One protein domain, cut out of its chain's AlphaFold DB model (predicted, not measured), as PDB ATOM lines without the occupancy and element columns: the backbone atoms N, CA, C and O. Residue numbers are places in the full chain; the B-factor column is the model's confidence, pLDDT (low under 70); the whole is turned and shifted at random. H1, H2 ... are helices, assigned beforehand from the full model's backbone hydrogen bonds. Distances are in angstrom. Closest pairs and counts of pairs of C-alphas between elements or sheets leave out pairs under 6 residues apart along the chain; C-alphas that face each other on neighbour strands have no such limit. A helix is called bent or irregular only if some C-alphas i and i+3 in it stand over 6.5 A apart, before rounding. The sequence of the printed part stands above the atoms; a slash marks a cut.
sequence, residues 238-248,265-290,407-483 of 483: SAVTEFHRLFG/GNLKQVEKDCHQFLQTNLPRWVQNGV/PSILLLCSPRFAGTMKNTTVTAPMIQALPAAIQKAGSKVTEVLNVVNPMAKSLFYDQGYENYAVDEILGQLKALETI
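This is residues 238 to 248, 265 to 290 and 407 to 483 of the 483 residues of an uncharacterized protein of Epichloe inebrians (UniProt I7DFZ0). Three helices, H2, H6a and H7, run nearly along one line as a small triangular bundle, with H7 running opposite to the other two; short H3 lies near the middle, and H6b turns off from the bundle at the bend of H6. Beside one end of this body, H1, H4 and H5 make a looser group, in which H1 packs on H5. The printed part has 114 residues with seven named helices, H1 to H7 in order along the chain, and no named strand; its class is all helix. It is compact, with a radius of gyration of the C-alphas of 14.8 A and spans of 41 by 32 by 20 A.

H1, residues 238 to 247, touches H5, residues 428 to 441, at a steep tilt of 61 degrees; the closest C-alphas are those of Ala 239 and Met 430, 5.8 A apart. H1 only just touches H4, residues 415 to 422, with 3 pairs of C-alphas within 8 A, the closest those of Leu 246 and Phe 417 at 5.9 A. H2, residues 265 to 288, touches H7, residues 470 to 481, at a shallow tilt of 7 degrees, opposite ways; the closest C-alphas, of Leu 282 and Val 470, are 6.4 A apart. H6, residues 443 to 461, was assigned as one helix by its hydrogen bonds but is bent, with C-alphas 451 and 454 7.1 A apart; its arms H6a, residues 443 to 451, and H6b, residues 454 to 461, stand at a steep tilt of 56 degrees. H6a touches H7 at a shallow tilt of 5 degrees, opposite ways, with C-alphas of Val 448 and Leu 477 closest at 6.5 A, and H2 and H6a are near each other. H3, residues 408 to 412, only just touches both arms, with 3 pairs of C-alphas within 8 A for each; the closest C-alphas are those of Ser 408 and Leu 449 at 5.6 A for H6a, and of Ser 408 and Ala 456 at 5.1 A for H6b. H5 touches H6a only at the corner, with residues 438 to 439 of H5 alone, C-alphas of Gln 439 and Thr 446 being closest at 6.1 A. The helix packing is part aligned, part crossed: of 4 touching pairs with a tilt, 2 are at a shallow one. Every O i to N i+4 pair is within hydrogen-bond range in H1, H3, H4, H6a, H6b and H7, against 18 of 20 in H2 and 8 of 10 in H5.

H1 begins at C-alpha 238, (241.518, 199.886, 389.891). H2, the longest helix, measures 34.6 A from C-alpha 265 to C-alpha 288; it has a kink of 38 degrees near residue 281 and is irregular, with C-alphas 280 and 283 7.0 A apart. H5 measures 20.1 A and is only just irregular, with C-alphas 432 and 435 6.6 A apart. H7 measures 17.0 A and ends at C-alpha 481, (258.948, 176.368, 391.667).

The two C-alphas farthest apart, of Ser 238 and Gln 287, are 41.8 A apart. Residues 249 to 264 and 291 to 406 are not printed; the gaps are 9.4 A from C-alpha 248 to 265 and 12.6 A from C-alpha 290 to 407. Of the links printed whole, H3 to H4, H4 to H5 and H5 to H6 are tight, and H6 to H7 is short. The mean pLDDT of the printed part is 83.8; residues 238 to 248, 265 to 271 and 483 of the model are under 70.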
ATOM      1  N   SER A 238     241.939 200.006 388.486       42.81
ATOM      2  CA  SER A 238     241.518 199.886 389.891       42.81
ATOM      3  C   SER A 238     241.479 198.423 390.361       42.81
ATOM      4  O   SER A 238     242.073 198.086 391.383       42.81
ATOM      5  N   ALA A 239     240.895 197.521 389.564       37.88
ATOM      6  CA  ALA A 239     240.802 196.095 389.893       37.88
ATOM      7  C   ALA A 239     242.167 195.388 389.855       37.88
ATOM      8  O   ALA A 239     242.439 194.545 390.702       37.88
ATOM      9  N   VAL A 240     243.052 195.770 388.928       39.56
ATOM     10  CA  VAL A 240     244.433 195.252 388.848       39.56
ATOM     11  C   VAL A 240     245.279 195.730 390.034       39.56
ATOM     12  O   VAL A 240     246.069 194.962 390.578       39.56
ATOM     13  N   THR A 241     245.088 196.974 390.486       42.59
ATOM     14  CA  THR A 241     245.768 197.506 391.682       42.59
ATOM     15  C   THR A 241     245.254 196.833 392.958       42.59
ATOM     16  O   THR A 241     246.047 196.484 393.829       42.59
ATOM     17  N   GLU A 242     243.947 196.582 393.048       41.91
ATOM     18  CA  GLU A 242     243.321 195.844 394.151       41.91
ATOM     19  C   GLU A 242     243.746 194.365 394.147       41.91
ATOM     20  O   GLU A 242     244.034 193.797 395.193       41.91
ATOM     21  N   PHE A 243     243.895 193.753 392.973       42.31
ATOM     22  CA  PHE A 243     244.438 192.406 392.809       42.31
ATOM     23  C   PHE A 243     245.908 192.328 393.266       42.31
ATOM     24  O   PHE A 243     246.253 191.480 394.089       42.31
ATOM     25  N   HIS A 244     246.752 193.282 392.859       43.84
ATOM     26  CA  HIS A 244     248.116 193.412 393.387       43.84
ATOM     27  C   HIS A 244     248.158 193.702 394.898       43.84
ATOM     28  O   HIS A 244     249.109 193.297 395.548       43.84
ATOM     29  N   ARG A 245     247.140 194.344 395.482       46.72
ATOM     30  CA  ARG A 245     246.997 194.560 396.939       46.72
ATOM     31  C   ARG A 245     246.533 193.305 397.695       46.72
ATOM     32  O   ARG A 245     246.796 193.166 398.889       46.72
ATOM     33  N   LEU A 246     245.794 192.418 397.029       40.72
ATOM     34  CA  LEU A 246     245.225 191.196 397.610       40.72
ATOM     35  C   LEU A 246     246.178 189.995 397.534       40.72
ATOM     36  O   LEU A 246     246.084 189.119 398.394       40.72
ATOM     37  N   PHE A 247     247.091 189.986 396.557       43.16
ATOM     38  CA  PHE A 247     248.114 188.945 396.368       43.16
ATOM     39  C   PHE A 247     249.553 189.437 396.567       43.16
ATOM     40  O   PHE A 247     250.434 188.635 396.853       43.16
ATOM     41  N   GLY A 248     249.808 190.741 396.461       38.16
ATOM     42  CA  GLY A 248     251.060 191.354 396.891       38.16
ATOM     43  C   GLY A 248     250.948 191.762 398.354       38.16
ATOM     44  O   GLY A 248     250.071 192.545 398.726       38.16
ATOM     45  N   GLY A 265     259.639 187.974 396.438       41.38
ATOM     46  CA  GLY A 265     259.602 187.425 397.800       41.38
ATOM     47  C   GLY A 265     258.192 187.077 398.298       41.38
ATOM     48  O   GLY A 265     257.992 186.018 398.892       41.38
ATOM     49  N   ASN A 266     257.198 187.930 398.026       45.81
ATOM     50  CA  ASN A 266     255.808 187.673 398.424       45.81
ATOM     51  C   ASN A 266     255.159 186.556 397.599       45.81
ATOM     52  O   ASN A 266     254.420 185.743 398.152       45.81
ATOM     53  N   LEU A 267     255.449 186.490 396.296       52.53
ATOM     54  CA  LEU A 267     254.946 185.420 395.438       52.53
ATOM     55  C   LEU A 267     255.520 184.062 395.866       52.53
ATOM     56  O   LEU A 267     254.755 183.123 396.054       52.53
ATOM     57  N   LYS A 268     256.826 183.996 396.154       56.72
ATOM     58  CA  LYS A 268     257.490 182.791 396.682       56.72
ATOM     59  C   LYS A 268     256.908 182.313 398.011       56.72
ATOM     60  O   LYS A 268     256.842 181.111 398.255       56.72
ATOM     61  N   GLN A 269     256.474 183.230 398.876       56.59
ATOM     62  CA  GLN A 269     255.809 182.864 400.129       56.59
ATOM     63  C   GLN A 269     254.420 182.263 399.870       56.59
ATOM     64  O   GLN A 269     254.102 181.215 400.423       56.59
ATOM     65  N   VAL A 270     253.627 182.870 398.979       59.53
ATOM     66  CA  VAL A 270     252.311 182.340 398.576       59.53
ATOM     67  C   VAL A 270     252.443 180.973 397.894       59.53
ATOM     68  O   VAL A 270     251.631 180.086 398.149       59.53
ATOM     69  N   GLU A 271     253.472 180.780 397.068       62.44
ATOM     70  CA  GLU A 271     253.792 179.500 396.424       62.44
ATOM     71  C   GLU A 271     254.137 178.426 397.459       62.44
ATOM     72  O   GLU A 271     253.518 177.362 397.469       62.44
ATOM     73  N   LYS A 272     255.040 178.730 398.398       70.25
ATOM     74  CA  LYS A 272     255.429 177.800 399.464       70.25
ATOM     75  C   LYS A 272     254.248 177.417 400.360       70.25
ATOM     76  O   LYS A 272     254.092 176.243 400.704       70.25
ATOM     77  N   ASP A 273     253.409 178.389 400.707       80.25
ATOM     78  CA  ASP A 273     252.210 178.162 401.512       80.25
ATOM     79  C   ASP A 273     251.193 177.301 400.748       80.25
ATOM     80  O   ASP A 273     250.593 176.394 401.325       80.25
ATOM     81  N   CYS A 274     251.049 177.519 399.437       84.31
ATOM     82  CA  CYS A 274     250.206 176.714 398.552       84.31
ATOM     83  C   CYS A 274     250.704 175.267 398.442       84.31
ATOM     84  O   CYS A 274     249.922 174.332 398.626       84.31
ATOM     85  N   HIS A 275     252.003 175.063 398.204       87.06
ATOM     86  CA  HIS A 275     252.595 173.731 398.115       87.06
ATOM     87  C   HIS A 275     252.435 172.968 399.433       87.06
ATOM     88  O   HIS A 275     251.966 171.832 399.436       87.06
ATOM     89  N   GLN A 276     252.756 173.591 400.573       90.69
ATOM     90  CA  GLN A 276     252.578 172.965 401.886       90.69
ATOM     91  C   GLN A 276     251.103 172.652 402.177       90.69
ATOM     92  O   GLN A 276     250.779 171.578 402.699       90.69
ATOM     93  N   PHE A 277     250.203 173.568 401.819       91.19
ATOM     94  CA  PHE A 277     248.766 173.373 401.946       91.19
ATOM     95  C   PHE A 277     248.289 172.166 401.124       91.19
ATOM     96  O   PHE A 277     247.591 171.301 401.659       91.19
ATOM     97  N   LEU A 278     248.705 172.056 399.861       92.62
ATOM     98  CA  LEU A 278     248.342 170.935 398.993       92.62
ATOM     99  C   LEU A 278     248.981 169.627 399.454       92.62
ATOM    100  O   LEU A 278     248.286 168.623 399.558       92.62
ATOM    101  N   GLN A 279     250.253 169.635 399.840       94.00
ATOM    102  CA  GLN A 279     250.934 168.459 400.383       94.00
ATOM    103  C   GLN A 279     250.212 167.887 401.613       94.00
ATOM    104  O   GLN A 279     250.153 166.674 401.797       94.00
ATOM    105  N   THR A 280     249.624 168.760 402.433       94.44
ATOM    106  CA  THR A 280     248.879 168.358 403.633       94.44
ATOM    107  C   THR A 280     247.480 167.823 403.307       94.44
ATOM    108  O   THR A 280     247.009 166.885 403.952       94.44
ATOM    109  N   ASN A 281     246.788 168.420 402.332       94.38
ATOM    110  CA  ASN A 281     245.363 168.158 402.101       94.38
ATOM    111  C   ASN A 281     245.078 167.192 400.943       94.38
ATOM    112  O   ASN A 281     244.109 166.439 401.027       94.38
ATOM    113  N   LEU A 282     245.924 167.149 399.908       93.31
ATOM    114  CA  LEU A 282     245.732 166.293 398.732       93.31
ATOM    115  C   LEU A 282     245.556 164.810 399.081       93.31
ATOM    116  O   LEU A 282     244.569 164.239 398.617       93.31
ATOM    117  N   PRO A 283     246.403 164.180 399.928       94.88
ATOM    118  CA  PRO A 283     246.210 162.772 400.281       94.88
ATOM    119  C   PRO A 283     244.832 162.503 400.892       94.88
ATOM    120  O   PRO A 283     244.184 161.507 400.585       94.88
ATOM    121  N   ARG A 284     244.353 163.430 401.730       94.12
ATOM    122  CA  ARG A 284     243.054 163.308 402.400       94.12
ATOM    123  C   ARG A 284     241.897 163.467 401.423       94.12
ATOM    124  O   ARG A 284     240.910 162.748 401.560       94.12
ATOM    125  N   TRP A 285     242.013 164.395 400.475       94.88
ATOM    126  CA  TRP A 285     240.994 164.652 399.459       94.88
ATOM    127  C   TRP A 285     240.913 163.547 398.412       94.88
ATOM    128  O   TRP A 285     239.813 163.162 398.051       94.88
ATOM    129  N   VAL A 286     242.042 162.992 397.969       93.81
ATOM    130  CA  VAL A 286     242.046 161.840 397.052       93.81
ATOM    131  C   VAL A 286     241.438 160.606 397.724       93.81
ATOM    132  O   VAL A 286     240.736 159.837 397.081       93.81
ATOM    133  N   GLN A 287     241.650 160.433 399.032       92.88
ATOM    134  CA  GLN A 287     241.112 159.285 399.758       92.88
ATOM    135  C   GLN A 287     239.623 159.418 400.116       92.88
ATOM    136  O   GLN A 287     238.907 158.423 400.091       92.88
ATOM    137  N   ASN A 288     239.164 160.611 400.511       91.94
ATOM    138  CA  ASN A 288     237.846 160.790 401.145       91.94
ATOM    139  C   ASN A 288     236.966 161.856 400.469       91.94
ATOM    140  O   ASN A 288     235.916 162.223 401.004       91.94
ATOM    141  N   GLY A 289     237.435 162.436 399.366       92.75
ATOM    142  CA  GLY A 289     236.819 163.595 398.736       92.75
ATOM    143  C   GLY A 289     236.915 164.858 399.593       92.75
ATOM    144  O   GLY A 289     237.401 164.871 400.732       92.75
ATOM    145  N   VAL A 290     236.407 165.963 399.045       91.25
ATOM    146  CA  VAL A 290     236.205 167.184 399.837       91.25
ATOM    147  C   VAL A 290     234.937 167.064 400.669       91.25
ATOM    148  O   VAL A 290     234.930 167.575 401.780       91.25
ATOM    149  N   PRO A 407     238.001 175.365 388.825       97.62
ATOM    150  CA  PRO A 407     237.604 175.195 390.224       97.62
ATOM    151  C   PRO A 407     238.768 175.228 391.223       97.62
ATOM    152  O   PRO A 407     238.525 175.396 392.418       97.62
ATOM    153  N   SER A 408     240.026 175.122 390.775       96.00
ATOM    154  CA  SER A 408     241.194 175.226 391.665       96.00
ATOM    155  C   SER A 408     241.251 176.565 392.410       96.00
ATOM    156  O   SER A 408     241.733 176.611 393.544       96.00
ATOM    157  N   ILE A 409     240.657 177.633 391.858       95.38
ATOM    158  CA  ILE A 409     240.549 178.928 392.542       95.38
ATOM    159  C   ILE A 409     239.773 178.832 393.864       95.38
ATOM    160  O   ILE A 409     240.056 179.581 394.793       95.38
ATOM    161  N   LEU A 410     238.831 177.889 393.997       95.69
ATOM    162  CA  LEU A 410     238.066 177.672 395.232       95.69
ATOM    163  C   LEU A 410     238.910 177.015 396.334       95.69
ATOM    164  O   LEU A 410     238.604 177.182 397.518       95.69
ATOM    165  N   LEU A 411     239.960 176.286 395.947       94.06
ATOM    166  CA  LEU A 411     240.894 175.621 396.855       94.06
ATOM    167  C   LEU A 411     242.008 176.577 397.287       94.06
ATOM    168  O   LEU A 411     242.256 176.732 398.478       94.06
ATOM    169  N   LEU A 412     242.649 177.228 396.313       92.25
ATOM    170  CA  LEU A 412     243.940 177.898 396.504       92.25
ATOM    171  C   LEU A 412     243.833 179.394 396.807       92.25
ATOM    172  O   LEU A 412     244.837 180.036 397.112       92.25
ATOM    173  N   CYS A 413     242.645 179.992 396.701       89.25
ATOM    174  CA  CYS A 413     242.529 181.424 396.941       89.25
ATOM    175  C   CYS A 413     242.790 181.798 398.407       89.25
ATOM    176  O   CYS A 413     242.286 181.172 399.347       89.25
ATOM    177  N   SER A 414     243.531 182.895 398.587       87.50
ATOM    178  CA  SER A 414     243.840 183.429 399.909       87.50
ATOM    179  C   SER A 414     242.564 183.857 400.655       87.50
ATOM    180  O   SER A 414     241.587 184.288 400.026       87.50
ATOM    181  N   PRO A 415     242.554 183.823 402.002       85.44
ATOM    182  CA  PRO A 415     241.426 184.319 402.793       85.44
ATOM    183  C   PRO A 415     241.063 185.771 402.463       85.44
ATOM    184  O   PRO A 415     239.889 186.138 402.430       85.44
ATOM    185  N   ARG A 416     242.070 186.595 402.145       86.31
ATOM    186  CA  ARG A 416     241.892 188.000 401.768       86.31
ATOM    187  C   ARG A 416     241.133 188.132 400.447       86.31
ATOM    188  O   ARG A 416     240.168 188.888 400.375       86.31
ATOM    189  N   PHE A 417     241.517 187.353 399.434       87.50
ATOM    190  CA  PHE A 417     240.798 187.304 398.162       87.50
ATOM    191  C   PHE A 417     239.371 186.774 398.336       87.50
ATOM    192  O   PHE A 417     238.422 187.327 397.783       87.50
ATOM    193  N   ALA A 418     239.189 185.751 399.174       89.12
ATOM    194  CA  ALA A 418     237.863 185.243 399.495       89.12
ATOM    195  C   ALA A 418     236.977 186.297 400.189       89.12
ATOM    196  O   ALA A 418     235.785 186.388 399.892       89.12
ATOM    197  N   GLY A 419     237.556 187.137 401.052       88.62
ATOM    198  CA  GLY A 419     236.884 188.292 401.652       88.62
ATOM    199  C   GLY A 419     236.410 189.309 400.611       88.62
ATOM    200  O   GLY A 419     235.267 189.759 400.660       88.62
ATOM    201  N   THR A 420     237.233 189.598 399.599       88.75
ATOM    202  CA  THR A 420     236.866 190.454 398.454       88.75
ATOM    203  C   THR A 420     235.647 189.915 397.703       88.75
ATOM    204  O   THR A 420     234.768 190.677 397.297       88.75
ATOM    205  N   MET A 421     235.526 188.591 397.580       90.44
ATOM    206  CA  MET A 421     234.368 187.965 396.939       90.44
ATOM    207  C   MET A 421     233.074 188.106 397.748       90.44
ATOM    208  O   MET A 421     232.007 188.167 397.138       90.44
ATOM    209  N   LYS A 422     233.156 188.233 399.078       89.94
ATOM    210  CA  LYS A 422     232.010 188.545 399.953       89.94
ATOM    211  C   LYS A 422     231.673 190.042 399.981       89.94
ATOM    212  O   LYS A 422     230.538 190.408 400.264       89.94
ATOM    213  N   ASN A 423     232.629 190.915 399.667       90.69
ATOM    214  CA  ASN A 423     232.416 192.358 399.704       90.69
ATOM    215  C   ASN A 423     231.539 192.842 398.536       90.69
ATOM    216  O   ASN A 423     231.965 192.877 397.379       90.69
ATOM    217  N   THR A 424     230.319 193.285 398.835       86.88
ATOM    218  CA  THR A 424     229.354 193.747 397.831       86.88
ATOM    219  C   THR A 424     229.755 195.032 397.111       86.88
ATOM    220  O   THR A 424     229.181 195.296 396.055       86.88
ATOM    221  N   THR A 425     230.728 195.800 397.618       92.19
ATOM    222  CA  THR A 425     231.260 196.979 396.909       92.19
ATOM    223  C   THR A 425     232.061 196.594 395.667       92.19
ATOM    224  O   THR A 425     232.149 197.371 394.720       92.19
ATOM    225  N   VAL A 426     232.606 195.374 395.629       89.81
ATOM    226  CA  VAL A 426     233.272 194.834 394.442       89.81
ATOM    227  C   VAL A 426     232.194 194.431 393.444       89.81
ATOM    228  O   VAL A 426     231.377 193.546 393.710       89.81
ATOM    229  N   THR A 427     232.156 195.105 392.301       93.44
ATOM    230  CA  THR A 427     231.099 194.924 391.301       93.44
ATOM    231  C   THR A 427     231.349 193.689 390.429       93.44
ATOM    232  O   THR A 427     232.465 193.174 390.353       93.44
ATOM    233  N   ALA A 428     230.315 193.195 389.741       93.19
ATOM    234  CA  ALA A 428     230.473 192.069 388.818       93.19
ATOM    235  C   ALA A 428     231.486 192.350 387.683       93.19
ATOM    236  O   ALA A 428     232.329 191.484 387.458       93.19
ATOM    237  N   PRO A 429     231.511 193.543 387.046       95.25
ATOM    238  CA  PRO A 429     232.551 193.883 386.069       95.25
ATOM    239  C   PRO A 429     233.970 193.849 386.644       95.25
ATOM    240  O   PRO A 429     234.897 193.402 385.973       95.25
ATOM    241  N   MET A 430     234.152 194.268 387.904       93.12
ATOM    242  CA  MET A 430     235.458 194.162 388.566       93.12
ATOM    243  C   MET A 430     235.883 192.702 388.709       93.12
ATOM    244  O   MET A 430     237.035 192.393 388.429       93.12
ATOM    245  N   ILE A 431     234.962 191.806 389.086       93.94
ATOM    246  CA  ILE A 431     235.229 190.364 389.198       93.94
ATOM    247  C   ILE A 431     235.544 189.760 387.827       93.94
ATOM    248  O   ILE A 431     236.504 189.009 387.707       93.94
ATOM    249  N   GLN A 432     234.787 190.119 386.788       95.31
ATOM    250  CA  GLN A 432     235.011 189.657 385.412       95.31
ATOM    251  C   GLN A 432     236.367 190.097 384.843       95.31
ATOM    252  O   GLN A 432     236.917 189.420 383.981       95.31
ATOM    253  N   ALA A 433     236.935 191.203 385.332       93.31
ATOM    254  CA  ALA A 433     238.273 191.646 384.949       93.31
ATOM    255  C   ALA A 433     239.404 190.876 385.663       93.31
ATOM    256  O   ALA A 433     240.546 190.909 385.199       93.31
ATOM    257  N   LEU A 434     239.118 190.184 386.777       90.50
ATOM    258  CA  LEU A 434     240.139 189.483 387.567       90.50
ATOM    259  C   LEU A 434     240.823 188.343 386.801       90.50
ATOM    260  O   LEU A 434     242.048 188.292 386.866       90.50
ATOM    261  N   PRO A 435     240.128 187.460 386.054       92.44
ATOM    262  CA  PRO A 435     240.790 186.395 385.305       92.44
ATOM    263  C   PRO A 435     241.842 186.914 384.320       92.44
ATOM    264  O   PRO A 435     242.974 186.437 384.320       92.44
ATOM    265  N   ALA A 436     241.513 187.956 383.551       90.06
ATOM    266  CA  ALA A 436     242.458 188.582 382.628       90.06
ATOM    267  C   ALA A 436     243.637 189.236 383.371       90.06
ATOM    268  O   ALA A 436     244.779 189.172 382.915       90.06
ATOM    269  N   ALA A 437     243.377 189.846 384.533       88.19
ATOM    270  CA  ALA A 437     244.428 190.392 385.386       88.19
ATOM    271  C   ALA A 437     245.361 189.296 385.928       88.19
ATOM    272  O   ALA A 437     246.573 189.482 385.893       88.19
ATOM    273  N   ILE A 438     244.817 188.156 386.366       85.75
ATOM    274  CA  ILE A 438     245.567 186.984 386.851       85.75
ATOM    275  C   ILE A 438     246.462 186.434 385.744       85.75
ATOM    276  O   ILE A 438     247.666 186.289 385.943       85.75
ATOM    277  N   GLN A 439     245.891 186.209 384.562       87.31
ATOM    278  CA  GLN A 439     246.623 185.709 383.398       87.31
ATOM    279  C   GLN A 439     247.749 186.664 382.981       87.31
ATOM    280  O   GLN A 439     248.835 186.224 382.611       87.31
ATOM    281  N   LYS A 440     247.520 187.980 383.080       86.06
ATOM    282  CA  LYS A 440     248.529 189.000 382.768       86.06
ATOM    283  C   LYS A 440     249.604 189.143 383.852       86.06
ATOM    284  O   LYS A 440     250.732 189.505 383.526       86.06
ATOM    285  N   ALA A 441     249.261 188.918 385.120       76.25
ATOM    286  CA  ALA A 441     250.161 189.117 386.255       76.25
ATOM    287  C   ALA A 441     251.292 188.077 386.319       76.25
ATOM    288  O   ALA A 441     252.341 188.367 386.889       76.25
ATOM    289  N   GLY A 442     251.119 186.901 385.709       74.38
ATOM    290  CA  GLY A 442     252.195 185.928 385.550       74.38
ATOM    291  C   GLY A 442     251.694 184.564 385.091       74.38
ATOM    292  O   GLY A 442     250.629 184.107 385.511       74.38
ATOM    293  N   SER A 443     252.487 183.891 384.252       79.44
ATOM    294  CA  SER A 443     252.154 182.550 383.766       79.44
ATOM    295  C   SER A 443     252.111 181.534 384.910       79.44
ATOM    296  O   SER A 443     251.196 180.724 384.949       79.44
ATOM    297  N   LYS A 444     252.987 181.672 385.915       85.12
ATOM    298  CA  LYS A 444     253.110 180.749 387.055       85.12
ATOM    299  C   LYS A 444     251.812 180.500 387.822       85.12
ATOM    300  O   LYS A 444     251.441 179.353 388.031       85.12
ATOM    301  N   VAL A 445     251.080 181.548 388.215       84.81
ATOM    302  CA  VAL A 445     249.802 181.372 388.940       84.81
ATOM    303  C   VAL A 445     248.799 180.617 388.070       84.81
ATOM    304  O   VAL A 445     248.112 179.718 388.544       84.81
ATOM    305  N   THR A 446     248.744 180.954 386.783       90.00
ATOM    306  CA  THR A 446     247.863 180.284 385.822       90.00
ATOM    307  C   THR A 446     248.283 178.825 385.610       90.00
ATOM    308  O   THR A 446     247.429 177.946 385.567       90.00
ATOM    309  N   GLU A 447     249.585 178.543 385.541       92.75
ATOM    310  CA  GLU A 447     250.153 177.195 385.444       92.75
ATOM    311  C   GLU A 447     249.813 176.352 386.680       92.75
ATOM    312  O   GLU A 447     249.316 175.239 386.531       92.75
ATOM    313  N   VAL A 448     249.967 176.902 387.892       91.25
ATOM    314  CA  VAL A 448     249.575 176.235 389.147       91.25
ATOM    315  C   VAL A 448     248.081 175.907 389.155       91.25
ATOM    316  O   VAL A 448     247.700 174.773 389.448       91.25
ATOM    317  N   LEU A 449     247.219 176.869 388.798       92.69
ATOM    318  CA  LEU A 449     245.774 176.632 388.705       92.69
ATOM    319  C   LEU A 449     245.460 175.526 387.686       92.69
ATOM    320  O   LEU A 449     244.657 174.639 387.969       92.69
ATOM    321  N   ASN A 450     246.130 175.528 386.532       95.44
ATOM    322  CA  ASN A 450     245.936 174.530 385.481       95.44
ATOM    323  C   ASN A 450     246.353 173.118 385.905       95.44
ATOM    324  O   ASN A 450     245.626 172.175 385.601       95.44
ATOM    325  N   VAL A 451     247.461 172.969 386.639       95.62
ATOM    326  CA  VAL A 451     247.897 171.671 387.190       95.62
ATOM    327  C   VAL A 451     246.859 171.117 388.172       95.62
ATOM    328  O   VAL A 451     246.544 169.930 388.153       95.62
ATOM    329  N   VAL A 452     246.277 171.976 389.012       95.50
ATOM    330  CA  VAL A 452     245.345 171.561 390.077       95.50
ATOM    331  C   VAL A 452     243.899 171.420 389.576       95.50
ATOM    332  O   VAL A 452     243.109 170.679 390.163       95.50
ATOM    333  N   ASN A 453     243.529 172.097 388.486       97.12
ATOM    334  CA  ASN A 453     242.159 172.172 387.967       97.12
ATOM    335  C   ASN A 453     241.478 170.822 387.695       97.12
ATOM    336  O   ASN A 453     240.324 170.685 388.108       97.12
ATOM    337  N   PRO A 454     242.118 169.831 387.043       97.38
ATOM    338  CA  PRO A 454     241.493 168.533 386.796       97.38
ATOM    339  C   PRO A 454     241.029 167.869 388.095       97.38
ATOM    340  O   PRO A 454     239.856 167.534 388.242       97.38
ATOM    341  N   MET A 455     241.914 167.800 389.088       96.56
ATOM    342  CA  MET A 455     241.582 167.222 390.384       96.56
ATOM    343  C   MET A 455     240.573 168.089 391.150       96.56
ATOM    344  O   MET A 455     239.617 167.565 391.714       96.56
ATOM    345  N   ALA A 456     240.717 169.417 391.138       96.69
ATOM    346  CA  ALA A 456     239.746 170.308 391.772       96.69
ATOM    347  C   ALA A 456     238.339 170.150 391.177       96.69
ATOM    348  O   ALA A 456     237.357 170.262 391.905       96.69
ATOM    349  N   LYS A 457     238.232 169.858 389.874       97.06
ATOM    350  CA  LYS A 457     236.967 169.557 389.196       97.06
ATOM    351  C   LYS A 457     236.373 168.244 389.700       97.06
ATOM    352  O   LYS A 457     235.193 168.226 390.039       97.06
ATOM    353  N   SER A 458     237.182 167.193 389.809       96.12
ATOM    354  CA  SER A 458     236.756 165.917 390.393       96.12
ATOM    355  C   SER A 458     236.296 166.056 391.843       96.12
ATOM    356  O   SER A 458     235.250 165.529 392.202       96.12
ATOM    357  N   LEU A 459     237.003 166.836 392.664       95.31
ATOM    358  CA  LEU A 459     236.582 167.129 394.039       95.31
ATOM    359  C   LEU A 459     235.299 167.966 394.085       95.31
ATOM    360  O   LEU A 459     234.428 167.712 394.911       95.31
ATOM    361  N   PHE A 460     235.161 168.954 393.198       95.31
ATOM    362  CA  PHE A 460     233.985 169.820 393.137       95.31
ATOM    363  C   PHE A 460     232.707 169.039 392.809       95.31
ATOM    364  O   PHE A 460     231.674 169.283 393.429       95.31
ATOM    365  N   TYR A 461     232.786 168.086 391.877       92.88
ATOM    366  CA  TYR A 461     231.660 167.230 391.490       92.88
ATOM    367  C   TYR A 461     231.557 165.925 392.285       92.88
ATOM    368  O   TYR A 461     230.619 165.172 392.048       92.88
ATOM    369  N   ASP A 462     232.474 165.687 393.224       92.69
ATOM    370  CA  ASP A 462     232.551 164.469 394.038       92.69
ATOM    371  C   ASP A 462     232.699 163.177 393.210       92.69
ATOM    372  O   ASP A 462     232.103 162.152 393.520       92.69
ATOM    373  N   GLN A 463     233.469 163.232 392.117       93.31
ATOM    374  CA  GLN A 463     233.602 162.128 391.159       93.31
ATOM    375  C   GLN A 463     235.039 161.971 390.641       93.31
ATOM    376  O   GLN A 463     235.624 162.908 390.087       93.31
ATOM    377  N   GLY A 464     235.593 160.760 390.758       93.06
ATOM    378  CA  GLY A 464     236.851 160.358 390.122       93.06
ATOM    379  C   GLY A 464     238.111 160.990 390.717       93.06
ATOM    380  O   GLY A 464     239.161 160.954 390.072       93.06
ATOM    381  N   TYR A 465     238.030 161.592 391.908       94.06
ATOM    382  CA  TYR A 465     239.176 162.215 392.581       94.06
ATOM    383  C   TYR A 465     240.174 161.179 393.121       94.06
ATOM    384  O   TYR A 465     241.356 161.481 393.267       94.06
ATOM    385  N   GLU A 466     239.716 159.955 393.357       94.88
ATOM    386  CA  GLU A 466     240.492 158.794 393.785       94.88
ATOM    387  C   GLU A 466     241.505 158.315 392.731       94.88
ATOM    388  O   GLU A 466     242.471 157.633 393.064       94.88
ATOM    389  N   ASN A 467     241.321 158.710 391.466       95.88
ATOM    390  CA  ASN A 467     242.184 158.308 390.352       95.88
ATOM    391  C   ASN A 467     243.450 159.169 390.214       95.88
ATOM    392  O   ASN A 467     244.292 158.893 389.360       95.88
ATOM    393  N   TYR A 468     243.592 160.228 391.015       95.50
ATOM    394  CA  TYR A 468     244.723 161.145 390.910       95.50
ATOM    395  C   TYR A 468     245.917 160.677 391.744       95.50
ATOM    396  O   TYR A 468     245.831 160.510 392.961       95.50
ATOM    397  N   ALA A 469     247.076 160.550 391.096       96.00
ATOM    398  CA  ALA A 469     248.339 160.312 391.778       96.00
ATOM    399  C   ALA A 469     248.818 161.601 392.470       96.00
ATOM    400  O   ALA A 469     249.293 162.535 391.822       96.00
ATOM    401  N   VAL A 470     248.713 161.648 393.802       94.19
ATOM    402  CA  VAL A 470     249.120 162.814 394.611       94.19
ATOM    403  C   VAL A 470     250.577 163.206 394.350       94.19
ATOM    404  O   VAL A 470     250.874 164.389 394.187       94.19
ATOM    405  N   ASP A 471     251.469 162.218 394.252       95.62
ATOM    406  CA  ASP A 471     252.897 162.444 394.008       95.62
ATOM    407  C   ASP A 471     253.166 163.076 392.635       95.62
ATOM    408  O   ASP A 471     254.098 163.867 392.495       95.62
ATOM    409  N   GLU A 472     252.334 162.782 391.632       96.19
ATOM    410  CA  GLU A 472     252.454 163.379 390.301       96.19
ATOM    411  C   GLU A 472     252.065 164.860 390.331       96.19
ATOM    412  O   GLU A 472     252.823 165.703 389.853       96.19
ATOM    413  N   ILE A 473     250.930 165.195 390.958       94.88
ATOM    414  CA  ILE A 473     250.471 166.587 391.098       94.88
ATOM    415  C   ILE A 473     251.509 167.409 391.872       94.88
ATOM    416  O   ILE A 473     251.912 168.484 391.426       94.88
ATOM    417  N   LEU A 474     251.981 166.900 393.015       94.75
ATOM    418  CA  LEU A 474     253.007 167.575 393.816       94.75
ATOM    419  C   LEU A 474     254.339 167.689 393.062       94.75
ATOM    420  O   LEU A 474     255.004 168.721 393.143       94.75
ATOM    421  N   GLY A 475     254.714 166.667 392.290       95.38
ATOM    422  CA  GLY A 475     255.901 166.686 391.437       95.38
ATOM    423  C   GLY A 475     255.837 167.770 390.359       95.38
ATOM    424  O   GLY A 475     256.809 168.505 390.175       95.38
ATOM    425  N   GLN A 476     254.686 167.920 389.695       94.50
ATOM    426  CA  GLN A 476     254.456 168.979 388.709       94.50
ATOM    427  C   GLN A 476     254.520 170.369 389.354       94.50
ATOM    428  O   GLN A 476     255.206 171.247 388.835       94.50
ATOM    429  N   LEU A 477     253.884 170.565 390.514       91.62
ATOM    430  CA  LEU A 477     253.926 171.843 391.236       91.62
ATOM    431  C   LEU A 477     255.348 172.221 391.658       91.62
ATOM    432  O   LEU A 477     255.770 173.356 391.459       91.62
ATOM    433  N   LYS A 478     256.123 171.257 392.161       91.94
ATOM    434  CA  LYS A 478     257.523 171.478 392.530       91.94
ATOM    435  C   LYS A 478     258.399 171.835 391.325       91.94
ATOM    436  O   LYS A 478     259.328 172.625 391.460       91.94
ATOM    437  N   ALA A 479     258.112 171.281 390.145       91.94
ATOM    438  CA  ALA A 479     258.824 171.646 388.922       91.94
ATOM    439  C   ALA A 479     258.576 173.115 388.528       91.94
ATOM    440  O   ALA A 479     259.500 173.778 388.055       91.94
ATOM    441  N   LEU A 480     257.376 173.648 388.792       87.94
ATOM    442  CA  LEU A 480     257.048 175.060 388.556       87.94
ATOM    443  C   LEU A 480     257.790 176.017 389.505       87.94
ATOM    444  O   LEU A 480     258.081 177.147 389.120       87.94
ATOM    445  N   GLU A 481     258.148 175.572 390.715       81.88
ATOM    446  CA  GLU A 481     258.948 176.368 391.667       81.88
ATOM    447  C   GLU A 481     260.422 176.502 391.244       81.88
ATOM    448  O   GLU A 481     261.109 177.438 391.653       81.88
ATOM    449  N   THR A 482     260.930 175.558 390.442       72.12
ATOM    450  CA  THR A 482     262.350 175.508 390.045       72.12
ATOM    451  C   THR A 482     262.711 176.337 388.809       72.12
ATOM    452  O   THR A 482     263.896 176.443 388.488       72.12
ATOM    453  N   ILE A 483     261.716 176.916 388.130       53.78
ATOM    454  CA  ILE A 483     261.862 177.774 386.939       53.78
ATOM    455  C   ILE A 483     261.756 179.236 387.366       53.78
ATOM    456  O   ILE A 483     262.556 180.065 386.885       53.78
TER     457      ILE A 483